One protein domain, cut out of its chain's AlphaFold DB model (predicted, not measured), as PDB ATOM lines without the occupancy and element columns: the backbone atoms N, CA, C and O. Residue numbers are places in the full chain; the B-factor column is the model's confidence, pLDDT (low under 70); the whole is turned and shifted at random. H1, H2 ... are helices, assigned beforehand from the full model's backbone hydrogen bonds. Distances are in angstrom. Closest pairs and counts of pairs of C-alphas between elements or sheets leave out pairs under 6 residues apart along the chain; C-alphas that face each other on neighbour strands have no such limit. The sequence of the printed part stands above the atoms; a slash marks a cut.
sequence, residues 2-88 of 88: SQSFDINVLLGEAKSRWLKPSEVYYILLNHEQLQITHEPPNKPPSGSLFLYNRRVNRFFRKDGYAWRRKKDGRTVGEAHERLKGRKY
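AT A GLANCE: This is residues 2 to 88 of the 88 residues of the protein "CG-1 domain-containing protein" of Hordeum vulgare subsp. vulgare (UniProt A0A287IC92). There is little regular structure here: two short helices, H1 then H2, sit near each other towards one end, and the long unnamed stretch of residues 30 to 88 winds away in wide loops, turns round near Asp 72 and runs back towards the helix end. The printed part has 87 residues, 16 of them in the two named helices, with no named strand; the class is all helix. It is only just loose, close to compact, with a radius of gyration of the C-alphas of 14.6 A, and only just elongated, spanning 42 by 28 by 28 A.

HOW THE PARTS SIT: H1, residues 7 to 13, and H2, residues 21 to 29, are close but not clearly touching; their closest C-alphas, those of Ile 7 and Ile 27, are 6.7 A apart. They run opposite ways at a shallow tilt of 34 degrees, only just short of steep. In both helices every O i to N i+4 pair is within hydrogen-bond range.

IN THESE COORDINATES: H1 begins at C-alpha 7 (32.161, -93.586, -27.805) and is 9.8 A long. H2 is 12.3 A long and ends at C-alpha 29 (29.265, -103.058, -32.147).

THE WHOLE: The C-alphas farthest apart, those of Ser 2 and Asp 72, are 42.8 A apart. The printed part has no cut, and H1 to H2 is a short link. Residues 2 to 3 and 86 to 88 have pLDDT under 70.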
ATOM      1  N   SER A   2      17.670 -94.529 -34.277       51.41
ATOM      2  CA  SER A   2      18.902 -94.947 -33.601       51.41
ATOM      3  C   SER A   2      19.397 -93.751 -32.797       51.41
ATOM      4  O   SER A   2      19.692 -92.716 -33.389       51.41
ATOM      5  N   GLN A   3      19.467 -93.862 -31.471       60.59
ATOM      6  CA  GLN A   3      20.327 -92.949 -30.721       60.59
ATOM      7  C   GLN A   3      21.745 -93.140 -31.265       60.59
ATOM      8  O   GLN A   3      22.292 -94.239 -31.176       60.59
ATOM      9  N   SER A   4      22.298 -92.110 -31.900       79.12
ATOM     10  CA  SER A   4      23.716 -92.072 -32.239       79.12
ATOM     11  C   SER A   4      24.469 -91.821 -30.940       79.12
ATOM     12  O   SER A   4      24.515 -90.694 -30.448       79.12
ATOM     13  N   PHE A   5      24.968 -92.888 -30.326       89.44
ATOM     14  CA  PHE A   5      25.901 -92.750 -29.218       89.44
ATOM     15  C   PHE A   5      27.267 -92.308 -29.760       89.44
ATOM     16  O   PHE A   5      27.592 -92.592 -30.910       89.44
ATOM     17  N   ASP A   6      28.051 -91.623 -28.933       91.50
ATOM     18  CA  ASP A   6      29.451 -91.285 -29.204       91.50
ATOM     19  C   ASP A   6      30.318 -92.023 -28.185       91.50
ATOM     20  O   ASP A   6      30.068 -91.957 -26.978       91.50
ATOM     21  N   ILE A   7      31.329 -92.748 -28.663       90.81
ATOM     22  CA  ILE A   7      32.161 -93.586 -27.805       90.81
ATOM     23  C   ILE A   7      32.935 -92.772 -26.764       90.81
ATOM     24  O   ILE A   7      33.004 -93.184 -25.609       90.81
ATOM     25  N   ASN A   8      33.435 -91.588 -27.117       90.69
ATOM     26  CA  ASN A   8      34.181 -90.723 -26.207       90.69
ATOM     27  C   ASN A   8      33.274 -90.174 -25.107       90.69
ATOM     28  O   ASN A   8      33.673 -90.113 -23.943       90.69
ATOM     29  N   VAL A   9      32.029 -89.841 -25.459       94.38
ATOM     30  CA  VAL A   9      31.015 -89.436 -24.478       94.38
ATOM     31  C   VAL A   9      30.717 -90.593 -23.527       94.38
ATOM     32  O   VAL A   9      30.736 -90.399 -22.314       94.38
ATOM     33  N   LEU A  10      30.528 -91.814 -24.039       94.69
ATOM     34  CA  LEU A  10      30.276 -92.991 -23.198       94.69
ATOM     35  C   LEU A  10      31.442 -93.314 -22.249       94.69
ATOM     36  O   LEU A  10      31.199 -93.689 -21.102       94.69
ATOM     37  N   LEU A  11      32.695 -93.136 -22.688       91.56
ATOM     38  CA  LEU A  11      33.873 -93.269 -21.819       91.56
ATOM     39  C   LEU A  11      33.862 -92.238 -20.676       91.56
ATOM     40  O   LEU A  11      34.321 -92.534 -19.572       91.56
ATOM     41  N   GLY A  12      33.337 -91.035 -20.922       94.12
ATOM     42  CA  GLY A  12      33.120 -90.015 -19.895       94.12
ATOM     43  C   GLY A  12      31.993 -90.386 -18.929       94.12
ATOM     44  O   GLY A  12      32.188 -90.364 -17.715       94.12
ATOM     45  N   GLU A  13      30.841 -90.794 -19.461       96.44
ATOM     46  CA  GLU A  13      29.656 -91.189 -18.686       96.44
ATOM     47  C   GLU A  13      29.927 -92.376 -17.752       96.44
ATOM     48  O   GLU A  13      29.427 -92.411 -16.627       96.44
ATOM     49  N   ALA A  14      30.771 -93.324 -18.171       95.69
ATOM     50  CA  ALA A  14      31.157 -94.468 -17.348       95.69
ATOM     51  C   ALA A  14      31.846 -94.064 -16.030       95.69
ATOM     52  O   ALA A  14      31.797 -94.815 -15.055       95.69
ATOM     53  N   LYS A  15      32.449 -92.867 -15.968       95.25
ATOM     54  CA  LYS A  15      33.084 -92.327 -14.754       95.25
ATOM     55  C   LYS A  15      32.081 -91.848 -13.710       95.25
ATOM     56  O   LYS A  15      32.424 -91.813 -12.531       95.25
ATOM     57  N   SER A  16      30.871 -91.475 -14.120       95.19
ATOM     58  CA  SER A  16      29.854 -90.893 -13.237       95.19
ATOM     59  C   SER A  16      28.680 -91.833 -12.961       95.19
ATOM     60  O   SER A  16      28.059 -91.733 -11.902       95.19
ATOM     61  N   ARG A  17      28.370 -92.762 -13.874       95.81
ATOM     62  CA  ARG A  17      27.244 -93.693 -13.741       95.81
ATOM     63  C   ARG A  17      27.480 -95.016 -14.463       95.81
ATOM     64  O   ARG A  17      28.335 -95.150 -15.330       95.81
ATOM     65  N   TRP A  18      26.626 -95.988 -14.160       93.94
ATOM     66  CA  TRP A  18      26.533 -97.212 -14.949       93.94
ATOM     67  C   TRP A  18      25.967 -96.923 -16.346       93.94
ATOM     68  O   TRP A  18      25.011 -96.151 -16.510       93.94
ATOM     69  N   LEU A  19      26.552 -97.567 -17.355       94.19
ATOM     70  CA  LEU A  19      26.054 -97.522 -18.726       94.19
ATOM     71  C   LEU A  19      24.792 -98.383 -18.875       94.19
ATOM     72  O   LEU A  19      24.670 -99.457 -18.288       94.19
ATOM     73  N   LYS A  20      23.852 -97.909 -19.690       93.12
ATOM     74  CA  LYS A  20      22.617 -98.608 -20.054       93.12
ATOM     75  C   LYS A  20      22.928 -99.753 -21.027       93.12
ATOM     76  O   LYS A  20      23.872 -99.643 -21.813       93.12
ATOM     77  N   PRO A  21      22.093-100.805 -21.099       93.00
ATOM     78  CA  PRO A  21      22.323-101.927 -22.013       93.00
ATOM     79  C   PRO A  21      22.501-101.518 -23.485       93.00
ATOM     80  O   PRO A  21      23.339-102.079 -24.183       93.00
ATOM     81  N   SER A  22      21.764-100.510 -23.965       92.00
ATOM     82  CA  SER A  22      21.905 -99.993 -25.334       92.00
ATOM     83  C   SER A  22      23.255 -99.314 -25.592       92.00
ATOM     84  O   SER A  22      23.775 -99.411 -26.699       92.00
ATOM     85  N   GLU A  23      23.825 -98.655 -24.581       93.62
ATOM     86  CA  GLU A  23      25.136 -97.996 -24.652       93.62
ATOM     87  C   GLU A  23      26.254 -99.046 -24.680       93.62
ATOM     88  O   GLU A  23      27.143 -98.990 -25.526       93.62
ATOM     89  N   VAL A  24      26.158-100.073 -23.825       93.06
ATOM     90  CA  VAL A  24      27.080-101.223 -23.840       93.06
ATOM     91  C   VAL A  24      27.006-101.961 -25.180       93.06
ATOM     92  O   VAL A  24      28.033-102.311 -25.755       93.06
ATOM     93  N   TYR A  25      25.799-102.168 -25.713       91.94
ATOM     94  CA  TYR A  25      25.616-102.785 -27.026       91.94
ATOM     95  C   TYR A  25      26.266-101.967 -28.146       91.94
ATOM     96  O   TYR A  25      26.938-102.537 -29.003       91.94
ATOM     97  N   TYR A  26      26.129-100.639 -28.112       91.81
ATOM     98  CA  TYR A  26      26.793 -99.757 -29.067       91.81
ATOM     99  C   TYR A  26      28.323 -99.853 -28.986       91.81
ATOM    100  O   TYR A  26      28.973 -99.966 -30.025       91.81
ATOM    101  N   ILE A  27      28.894 -99.877 -27.777       92.44
ATOM    102  CA  ILE A  27      30.340-100.068 -27.571       92.44
ATOM    103  C   ILE A  27      30.812-101.382 -28.204       92.44
ATOM    104  O   ILE A  27      31.821-101.404 -28.900       92.44
ATOM    105  N   LEU A  28      30.071-102.474 -28.000       91.25
ATOM    106  CA  LEU A  28      30.437-103.782 -28.549       91.25
ATOM    107  C   LEU A  28      30.315-103.850 -30.077       91.25
ATOM    108  O   LEU A  28      31.118-104.526 -30.712       91.25
ATOM    109  N   LEU A  29      29.349-103.155 -30.684       90.75
ATOM    110  CA  LEU A  29      29.265-103.058 -32.147       90.75
ATOM    111  C   LEU A  29      30.442-102.271 -32.735       90.75
ATOM    112  O   LEU A  29      30.964-102.650 -33.777       90.75
ATOM    113  N   ASN A  30      30.898-101.231 -32.041       91.19
ATOM    114  CA  ASN A  30      32.003-100.366 -32.467       91.19
ATOM    115  C   ASN A  30      33.336-100.746 -31.804       91.19
ATOM    116  O   ASN A  30      34.224 -99.911 -31.653       91.19
ATOM    117  N   HIS A  31      33.478-102.009 -31.397       89.81
ATOM    118  CA  HIS A  31      34.630-102.503 -30.643       89.81
ATOM    119  C   HIS A  31      35.983-102.301 -31.347       89.81
ATOM    120  O   HIS A  31      36.996-102.201 -30.667       89.81
ATOM    121  N   GLU A  32      36.005-102.198 -32.678       89.75
ATOM    122  CA  GLU A  32      37.209-101.915 -33.476       89.75
ATOM    123  C   GLU A  32      37.797-100.522 -33.203       89.75
ATOM    124  O   GLU A  32      38.987-100.303 -33.401       89.75
ATOM    125  N   GLN A  33      36.981 -99.584 -32.708       87.88
ATOM    126  CA  GLN A  33      37.428 -98.247 -32.305       87.88
ATOM    127  C   GLN A  33      38.087 -98.246 -30.916       87.88
ATOM    128  O   GLN A  33      38.605 -97.221 -30.479       87.88
ATOM    129  N   LEU A  34      38.051 -99.379 -30.205       86.44
ATOM    130  CA  LEU A  34      38.638 -99.539 -28.882       86.44
ATOM    131  C   LEU A  34      39.834-100.481 -28.920       86.44
ATOM    132  O   LEU A  34      39.848-101.508 -29.598       86.44
ATOM    133  N   GLN A  35      40.827-100.169 -28.097       89.38
ATOM    134  CA  GLN A  35      41.957-101.058 -27.902       89.38
ATOM    135  C   GLN A  35      41.531-102.304 -27.113       89.38
ATOM    136  O   GLN A  35      40.952-102.205 -26.028       89.38
ATOM    137  N   ILE A  36      41.879-103.487 -27.627       91.12
ATOM    138  CA  ILE A  36      41.745-104.731 -26.867       91.12
ATOM    139  C   ILE A  36      42.761-104.715 -25.725       91.12
ATOM    140  O   ILE A  36      43.965-104.572 -25.921       91.12
ATOM    141  N   THR A  37      42.269-104.896 -24.510       92.38
ATOM    142  CA  THR A  37      43.090-105.006 -23.314       92.38
ATOM    143  C   THR A  37      43.666-106.422 -23.223       92.38
ATOM    144  O   THR A  37      42.935-107.407 -23.080       92.38
ATOM    145  N   HIS A  38      44.990-106.542 -23.323       89.31
ATOM    146  CA  HIS A  38      45.676-107.839 -23.327       89.31
ATOM    147  C   HIS A  38      45.951-108.382 -21.921       89.31
ATOM    148  O   HIS A  38      45.945-109.596 -21.731       89.31
ATOM    149  N   GLU A  39      46.083-107.506 -20.927       90.44
ATOM    150  CA  GLU A  39      46.355-107.849 -19.530       90.44
ATOM    151  C   GLU A  39      45.386-107.141 -18.569       90.44
ATOM    152  O   GLU A  39      44.881-106.062 -18.877       90.44
ATOM    153  N   PRO A  40      45.047-107.742 -17.419       91.56
ATOM    154  CA  PRO A  40      44.241-107.055 -16.418       91.56
ATOM    155  C   PRO A  40      45.004-105.848 -15.832       91.56
ATOM    156  O   PRO A  40      46.153-106.004 -15.419       91.56
ATOM    157  N   PRO A  41      44.386-104.657 -15.763       94.00
ATOM    158  CA  PRO A  41      44.988-103.473 -15.151       94.00
ATOM    159  C   PRO A  41      45.155-103.670 -13.641       94.00
ATOM    160  O   PRO A  41      44.345-104.343 -13.018       94.00
ATOM    161  N   ASN A  42      46.143-103.034 -13.015       95.56
ATOM    162  CA  ASN A  42      46.291-103.087 -11.558       95.56
ATOM    163  C   ASN A  42      45.507-101.954 -10.877       95.56
ATOM    164  O   ASN A  42      45.852-100.785 -11.031       95.56
ATOM    165  N   LYS A  43      44.478-102.316 -10.107       95.12
ATOM    166  CA  LYS A  43      43.577-101.437  -9.348       95.12
ATOM    167  C   LYS A  43      43.113-100.219 -10.161       95.12
ATOM    168  O   LYS A  43      43.359 -99.083  -9.749       95.12
ATOM    169  N   PRO A  44      42.455-100.424 -11.320       94.88
ATOM    170  CA  PRO A  44      42.008 -99.315 -12.155       94.88
ATOM    171  C   PRO A  44      41.032 -98.397 -11.399       94.88
ATOM    172  O   PRO A  44      40.277 -98.876 -10.544       94.88
ATOM    173  N   PRO A  45      41.006 -97.090 -11.714       94.25
ATOM    174  CA  PRO A  45      40.073 -96.161 -11.090       94.25
ATOM    175  C   PRO A  45      38.619 -96.484 -11.463       94.25
ATOM    176  O   PRO A  45      38.339 -97.105 -12.493       94.25
ATOM    177  N   SER A  46      37.685 -96.029 -10.625       93.06
ATOM    178  CA  SER A  46      36.245 -96.177 -10.863       93.06
ATOM    179  C   SER A  46      35.833 -95.647 -12.240       93.06
ATOM    180  O   SER A  46      36.322 -94.611 -12.689       93.06
ATOM    181  N   GLY A  47      34.927 -96.371 -12.901       93.69
ATOM    182  CA  GLY A  47      34.424 -96.028 -14.231       93.69
ATOM    183  C   GLY A  47      35.386 -96.291 -15.391       93.69
ATOM    184  O   GLY A  47      35.113 -95.883 -16.517       93.69
ATOM    185  N   SER A  48      36.503 -96.977 -15.139       93.62
ATOM    186  CA  SER A  48      37.379 -97.466 -16.207       93.62
ATOM    187  C   SER A  48      36.698 -98.580 -17.005       93.62
ATOM    188  O   SER A  48      36.091 -99.484 -16.427       93.62
ATOM    189  N   LEU A  49      36.836 -98.541 -18.331       93.25
ATOM    190  CA  LEU A  49      36.284 -99.538 -19.248       93.25
ATOM    191  C   LEU A  49      37.410-100.299 -19.946       93.25
ATOM    192  O   LEU A  49      38.358 -99.695 -20.440       93.25
ATOM    193  N   PHE A  50      37.276-101.623 -20.009       92.44
ATOM    194  CA  PHE A  50      38.254-102.515 -20.626       92.44
ATOM    195  C   PHE A  50      37.546-103.497 -21.550       92.44
ATOM    196  O   PHE A  50      36.531-104.097 -21.180       92.44
ATOM    197  N   LEU A  51      38.094-103.675 -22.749       92.94
ATOM    198  CA  LEU A  51      37.576-104.608 -23.738       92.94
ATOM    199  C   LEU A  51      38.497-105.822 -23.810       92.94
ATOM    200  O   LEU A  51      39.627-105.728 -24.277       92.94
ATOM    201  N   TYR A  52      38.007-106.983 -23.385       91.31
ATOM    202  CA  TYR A  52      38.784-108.221 -23.410       91.31
ATOM    203  C   TYR A  52      38.299-109.171 -24.500       91.31
ATOM    204  O   TYR A  52      37.107-109.471 -24.604       91.31
ATOM    205  N   ASN A  53      39.239-109.775 -25.229       88.56
ATOM    206  CA  ASN A  53      38.944-110.993 -25.973       88.56
ATOM    207  C   ASN A  53      38.894-112.179 -24.999       88.56
ATOM    208  O   ASN A  53      39.928-112.688 -24.559       88.56
ATOM    209  N   ARG A  54      37.683-112.661 -24.698       86.50
ATOM    210  CA  ARG A  54      37.447-113.758 -23.744       86.50
ATOM    211  C   ARG A  54      38.172-115.065 -24.095       86.50
ATOM    212  O   ARG A  54      38.418-115.877 -23.204       86.50
ATOM    213  N   ARG A  55      38.506-115.304 -25.370       85.06
ATOM    214  CA  ARG A  55      39.258-116.508 -25.776       85.06
ATOM    215  C   ARG A  55      40.716-116.448 -25.322       85.06
ATOM    216  O   ARG A  55      41.284-117.492 -25.013       85.06
ATOM    217  N   VAL A  56      41.273-115.239 -25.256       83.25
ATOM    218  CA  VAL A  56      42.689-114.976 -24.979       83.25
ATOM    219  C   VAL A  56      42.901-114.625 -23.506       83.25
ATOM    220  O   VAL A  56      43.714-115.254 -22.837       83.25
ATOM    221  N   ASN A  57      42.125-113.686 -22.955       81.81
ATOM    222  CA  ASN A  57      42.281-113.236 -21.573       81.81
ATOM    223  C   ASN A  57      41.217-113.860 -20.651       81.81
ATOM    224  O   ASN A  57      40.121-113.330 -20.460       81.81
ATOM    225  N   ARG A  58      41.548-115.022 -20.072       82.56
ATOM    226  CA  ARG A  58      40.683-115.745 -19.114       82.56
ATOM    227  C   ARG A  58      40.813-115.238 -17.672       82.56
ATOM    228  O   ARG A  58      39.986-115.591 -16.831       82.56
ATOM    229  N   PHE A  59      41.832-114.427 -17.383       86.06
ATOM    230  CA  PHE A  59      42.215-114.006 -16.032       86.06
ATOM    231  C   PHE A  59      42.034-112.502 -15.790       86.06
ATOM    232  O   PHE A  59      42.723-111.942 -14.946       86.06
ATOM    233  N   PHE A  60      41.073-111.859 -16.461       87.38
ATOM    234  CA  PHE A  60      40.779-110.425 -16.315       87.38
ATOM    235  C   PHE A  60      40.493-109.970 -14.866       87.38
ATOM    236  O   PHE A  60      40.584-108.793 -14.562       87.38
ATOM    237  N   ARG A  61      40.186-110.908 -13.958       87.75
ATOM    238  CA  ARG A  61      39.993-110.673 -12.514       87.75
ATOM    239  C   ARG A  61      41.295-110.545 -11.720       87.75
ATOM    240  O   ARG A  61      41.253-110.275 -10.526       87.75
ATOM    241  N   LYS A  62      42.458-110.804 -12.324       90.69
ATOM    242  CA  LYS A  62      43.768-110.576 -11.690       90.69
ATOM    243  C   LYS A  62      44.153-109.097 -11.795       90.69
ATOM    244  O   LYS A  62      45.261-108.774 -12.197       90.69
ATOM    245  N   ASP A  63      43.221-108.219 -11.450       92.75
ATOM    246  CA  ASP A  63      43.319-106.766 -11.585       92.75
ATOM    247  C   ASP A  63      43.745-106.077 -10.276       92.75
ATOM    248  O   ASP A  63      43.568-104.880 -10.092       92.75
ATOM    249  N   GLY A  64      44.267-106.835  -9.310       93.69
ATOM    250  CA  GLY A  64      44.721-106.305  -8.022       93.69
ATOM    251  C   GLY A  64      43.607-105.954  -7.025       93.69
ATOM    252  O   GLY A  64      43.923-105.590  -5.887       93.69
ATOM    253  N   TYR A  65      42.326-106.094  -7.388       92.50
ATOM    254  CA  TYR A  65      41.212-105.964  -6.447       92.50
ATOM    255  C   TYR A  65      40.881-107.284  -5.736       92.50
ATOM    256  O   TYR A  65      41.032-108.386  -6.268       92.50
ATOM    257  N   ALA A  66      40.378-107.173  -4.503       90.06
ATOM    258  CA  ALA A  66      39.876-108.306  -3.730       90.06
ATOM    259  C   ALA A  66      38.417-108.610  -4.119       90.06
ATOM    260  O   ALA A  66      37.468-108.138  -3.491       90.06
ATOM    261  N   TRP A  67      38.243-109.395  -5.182       88.00
ATOM    262  CA  TRP A  67      36.930-109.808  -5.674       88.00
ATOM    263  C   TRP A  67      36.137-110.594  -4.623       88.00
ATOM    264  O   TRP A  67      36.595-111.608  -4.089       88.00
ATOM    265  N   ARG A  68      34.903-110.153  -4.350       87.75
ATOM    266  CA  ARG A  68      34.021-110.827  -3.389       87.75
ATOM    267  C   ARG A  68      33.523-112.150  -3.960       87.75
ATOM    268  O   ARG A  68      32.912-112.187  -5.027       87.75
ATOM    269  N   ARG A  69      33.741-113.236  -3.222       87.44
ATOM    270  CA  ARG A  69      33.190-114.558  -3.547       87.44
ATOM    271  C   ARG A  69      31.755-114.664  -3.032       87.44
ATOM    272  O   ARG A  69      31.386-114.036  -2.041       87.44
ATOM    273  N   LYS A  70      30.943-115.470  -3.707       85.94
ATOM    274  CA  LYS A  70      29.634-115.907  -3.213       85.94
ATOM    275  C   LYS A  70      29.806-116.712  -1.918       85.94
ATOM    276  O   LYS A  70      30.892-117.219  -1.640       85.94
ATOM    277  N   LYS A  71      28.723-116.855  -1.144       86.94
ATOM    278  CA  LYS A  71      28.718-117.583   0.143       86.94
ATOM    279  C   LYS A  71      29.235-119.024   0.031       86.94
ATOM    280  O   LYS A  71      29.823-119.529   0.974       86.94
ATOM    281  N   ASP A  72      29.037-119.662  -1.120       85.75
ATOM    282  CA  ASP A  72      29.485-121.027  -1.420       85.75
ATOM    283  C   ASP A  72      30.965-121.124  -1.844       85.75
ATOM    284  O   ASP A  72      31.466-122.210  -2.130       85.75
ATOM    285  N   GLY A  73      31.667-119.992  -1.940       80.81
ATOM    286  CA  GLY A  73      33.071-119.907  -2.326       80.81
ATOM    287  C   GLY A  73      33.359-120.193  -3.803       80.81
ATOM    288  O   GLY A  73      34.494-120.019  -4.233       80.81
ATOM    289  N   ARG A  74      32.396-120.597  -4.634       78.00
ATOM    290  CA  ARG A  74      32.714-121.127  -5.977       78.00
ATOM    291  C   ARG A  74      32.915-120.052  -7.036       78.00
ATOM    292  O   ARG A  74      33.694-120.245  -7.964       78.00
ATOM    293  N   THR A  75      32.229-118.918  -6.919       81.25
ATOM    294  CA  THR A  75      32.228-117.878  -7.962       81.25
ATOM    295  C   THR A  75      32.319-116.487  -7.357       81.25
ATOM    296  O   THR A  75      31.908-116.264  -6.221       81.25
ATOM    297  N   VAL A  76      32.846-115.542  -8.128       85.50
ATOM    298  CA  VAL A  76      32.818-114.116  -7.802       85.50
ATOM    299  C   VAL A  76      31.393-113.566  -7.969       85.50
ATOM    300  O   VAL A  76      30.633-114.022  -8.826       85.50
ATOM    301  N   GLY A  77      30.995-112.626  -7.113       83.69
ATOM    302  CA  GLY A  77      29.747-111.882  -7.270       83.69
ATOM    303  C   GLY A  77      29.889-110.823  -8.362       83.69
ATOM    304  O   GLY A  77      30.498-109.788  -8.121       83.69
ATOM    305  N   GLU A  78      29.335-111.083  -9.547       84.38
ATOM    306  CA  GLU A  78      29.423-110.199 -10.718       84.38
ATOM    307  C   GLU A  78      28.039-109.903 -11.293       84.38
ATOM    308  O   GLU A  78      27.211-110.811 -11.437       84.38
ATOM    309  N   ALA A  79      27.816-108.649 -11.684       86.12
ATOM    310  CA  ALA A  79      26.665-108.270 -12.492       86.12
ATOM    311  C   ALA A  79      26.888-108.699 -13.951       86.12
ATOM    312  O   ALA A  79      27.974-108.523 -14.499       86.12
ATOM    313  N   HIS A  80      25.858-109.269 -14.571       86.69
ATOM    314  CA  HIS A  80      25.879-109.708 -15.963       86.69
ATOM    315  C   HIS A  80      24.671-109.125 -16.689       86.69
ATOM    316  O   HIS A  80      23.557-109.217 -16.181       86.69
ATOM    317  N   GLU A  81      24.891-108.597 -17.891       88.81
ATOM    318  CA  GLU A  81      23.824-108.080 -18.747       88.81
ATOM    319  C   GLU A  81      23.638-108.978 -19.976       88.81
ATOM    320  O   GLU A  81      24.611-109.438 -20.583       88.81
ATOM    321  N   ARG A  82      22.381-109.235 -20.356       88.81
ATOM    322  CA  ARG A  82      22.048-109.987 -21.572       88.81
ATOM    323  C   ARG A  82      21.554-109.014 -22.627       88.81
ATOM    324  O   ARG A  82      20.411-108.570 -22.606       88.81
ATOM    325  N   LEU A  83      22.406-108.735 -23.606       87.75
ATOM    326  CA  LEU A  83      22.067-107.821 -24.689       87.75
ATOM    327  C   LEU A  83      21.155-108.507 -25.710       87.75
ATOM    328  O   LEU A  83      21.476-109.574 -26.239       87.75
ATOM    329  N   LYS A  84      20.011-107.883 -26.007       82.00
ATOM    330  CA  LYS A  84      19.119-108.321 -27.083       82.00
ATOM    331  C   LYS A  84      19.547-107.649 -28.384       82.00
ATOM    332  O   LYS A  84      19.249-106.479 -28.608       82.00
ATOM    333  N   GLY A  85      20.232-108.400 -29.243       75.19
ATOM    334  CA  GLY A  85      20.446-107.987 -30.628       75.19
ATOM    335  C   GLY A  85      19.122-107.956 -31.394       75.19
ATOM    336  O   GLY A  85      18.180-108.685 -31.057       75.19
ATOM    337  N   ARG A  86      19.031-107.127 -32.435       68.00
ATOM    338  CA  ARG A  86      17.940-107.269 -33.407       68.00
ATOM    339  C   ARG A  86      18.154-108.589 -34.151       68.00
ATOM    340  O   ARG A  86      19.240-108.823 -34.669       68.00
ATOM    341  N   LYS A  87      17.141-109.460 -34.155       53.72
ATOM    342  CA  LYS A  87      17.077-110.538 -35.146       53.72
ATOM    343  C   LYS A  87      16.829-109.861 -36.494       53.72
ATOM    344  O   LYS A  87      15.924-109.029 -36.565       53.72
ATOM    345  N   TYR A  88      17.675-110.159 -37.472       50.53
ATOM    346  CA  TYR A  88      17.352-109.920 -38.875       50.53
ATOM    347  C   TYR A  88      16.128-110.752 -39.256       50.53
ATOM    348  O   TYR A  88      16.000-111.871 -38.697       50.53
TER     349      TYR A  88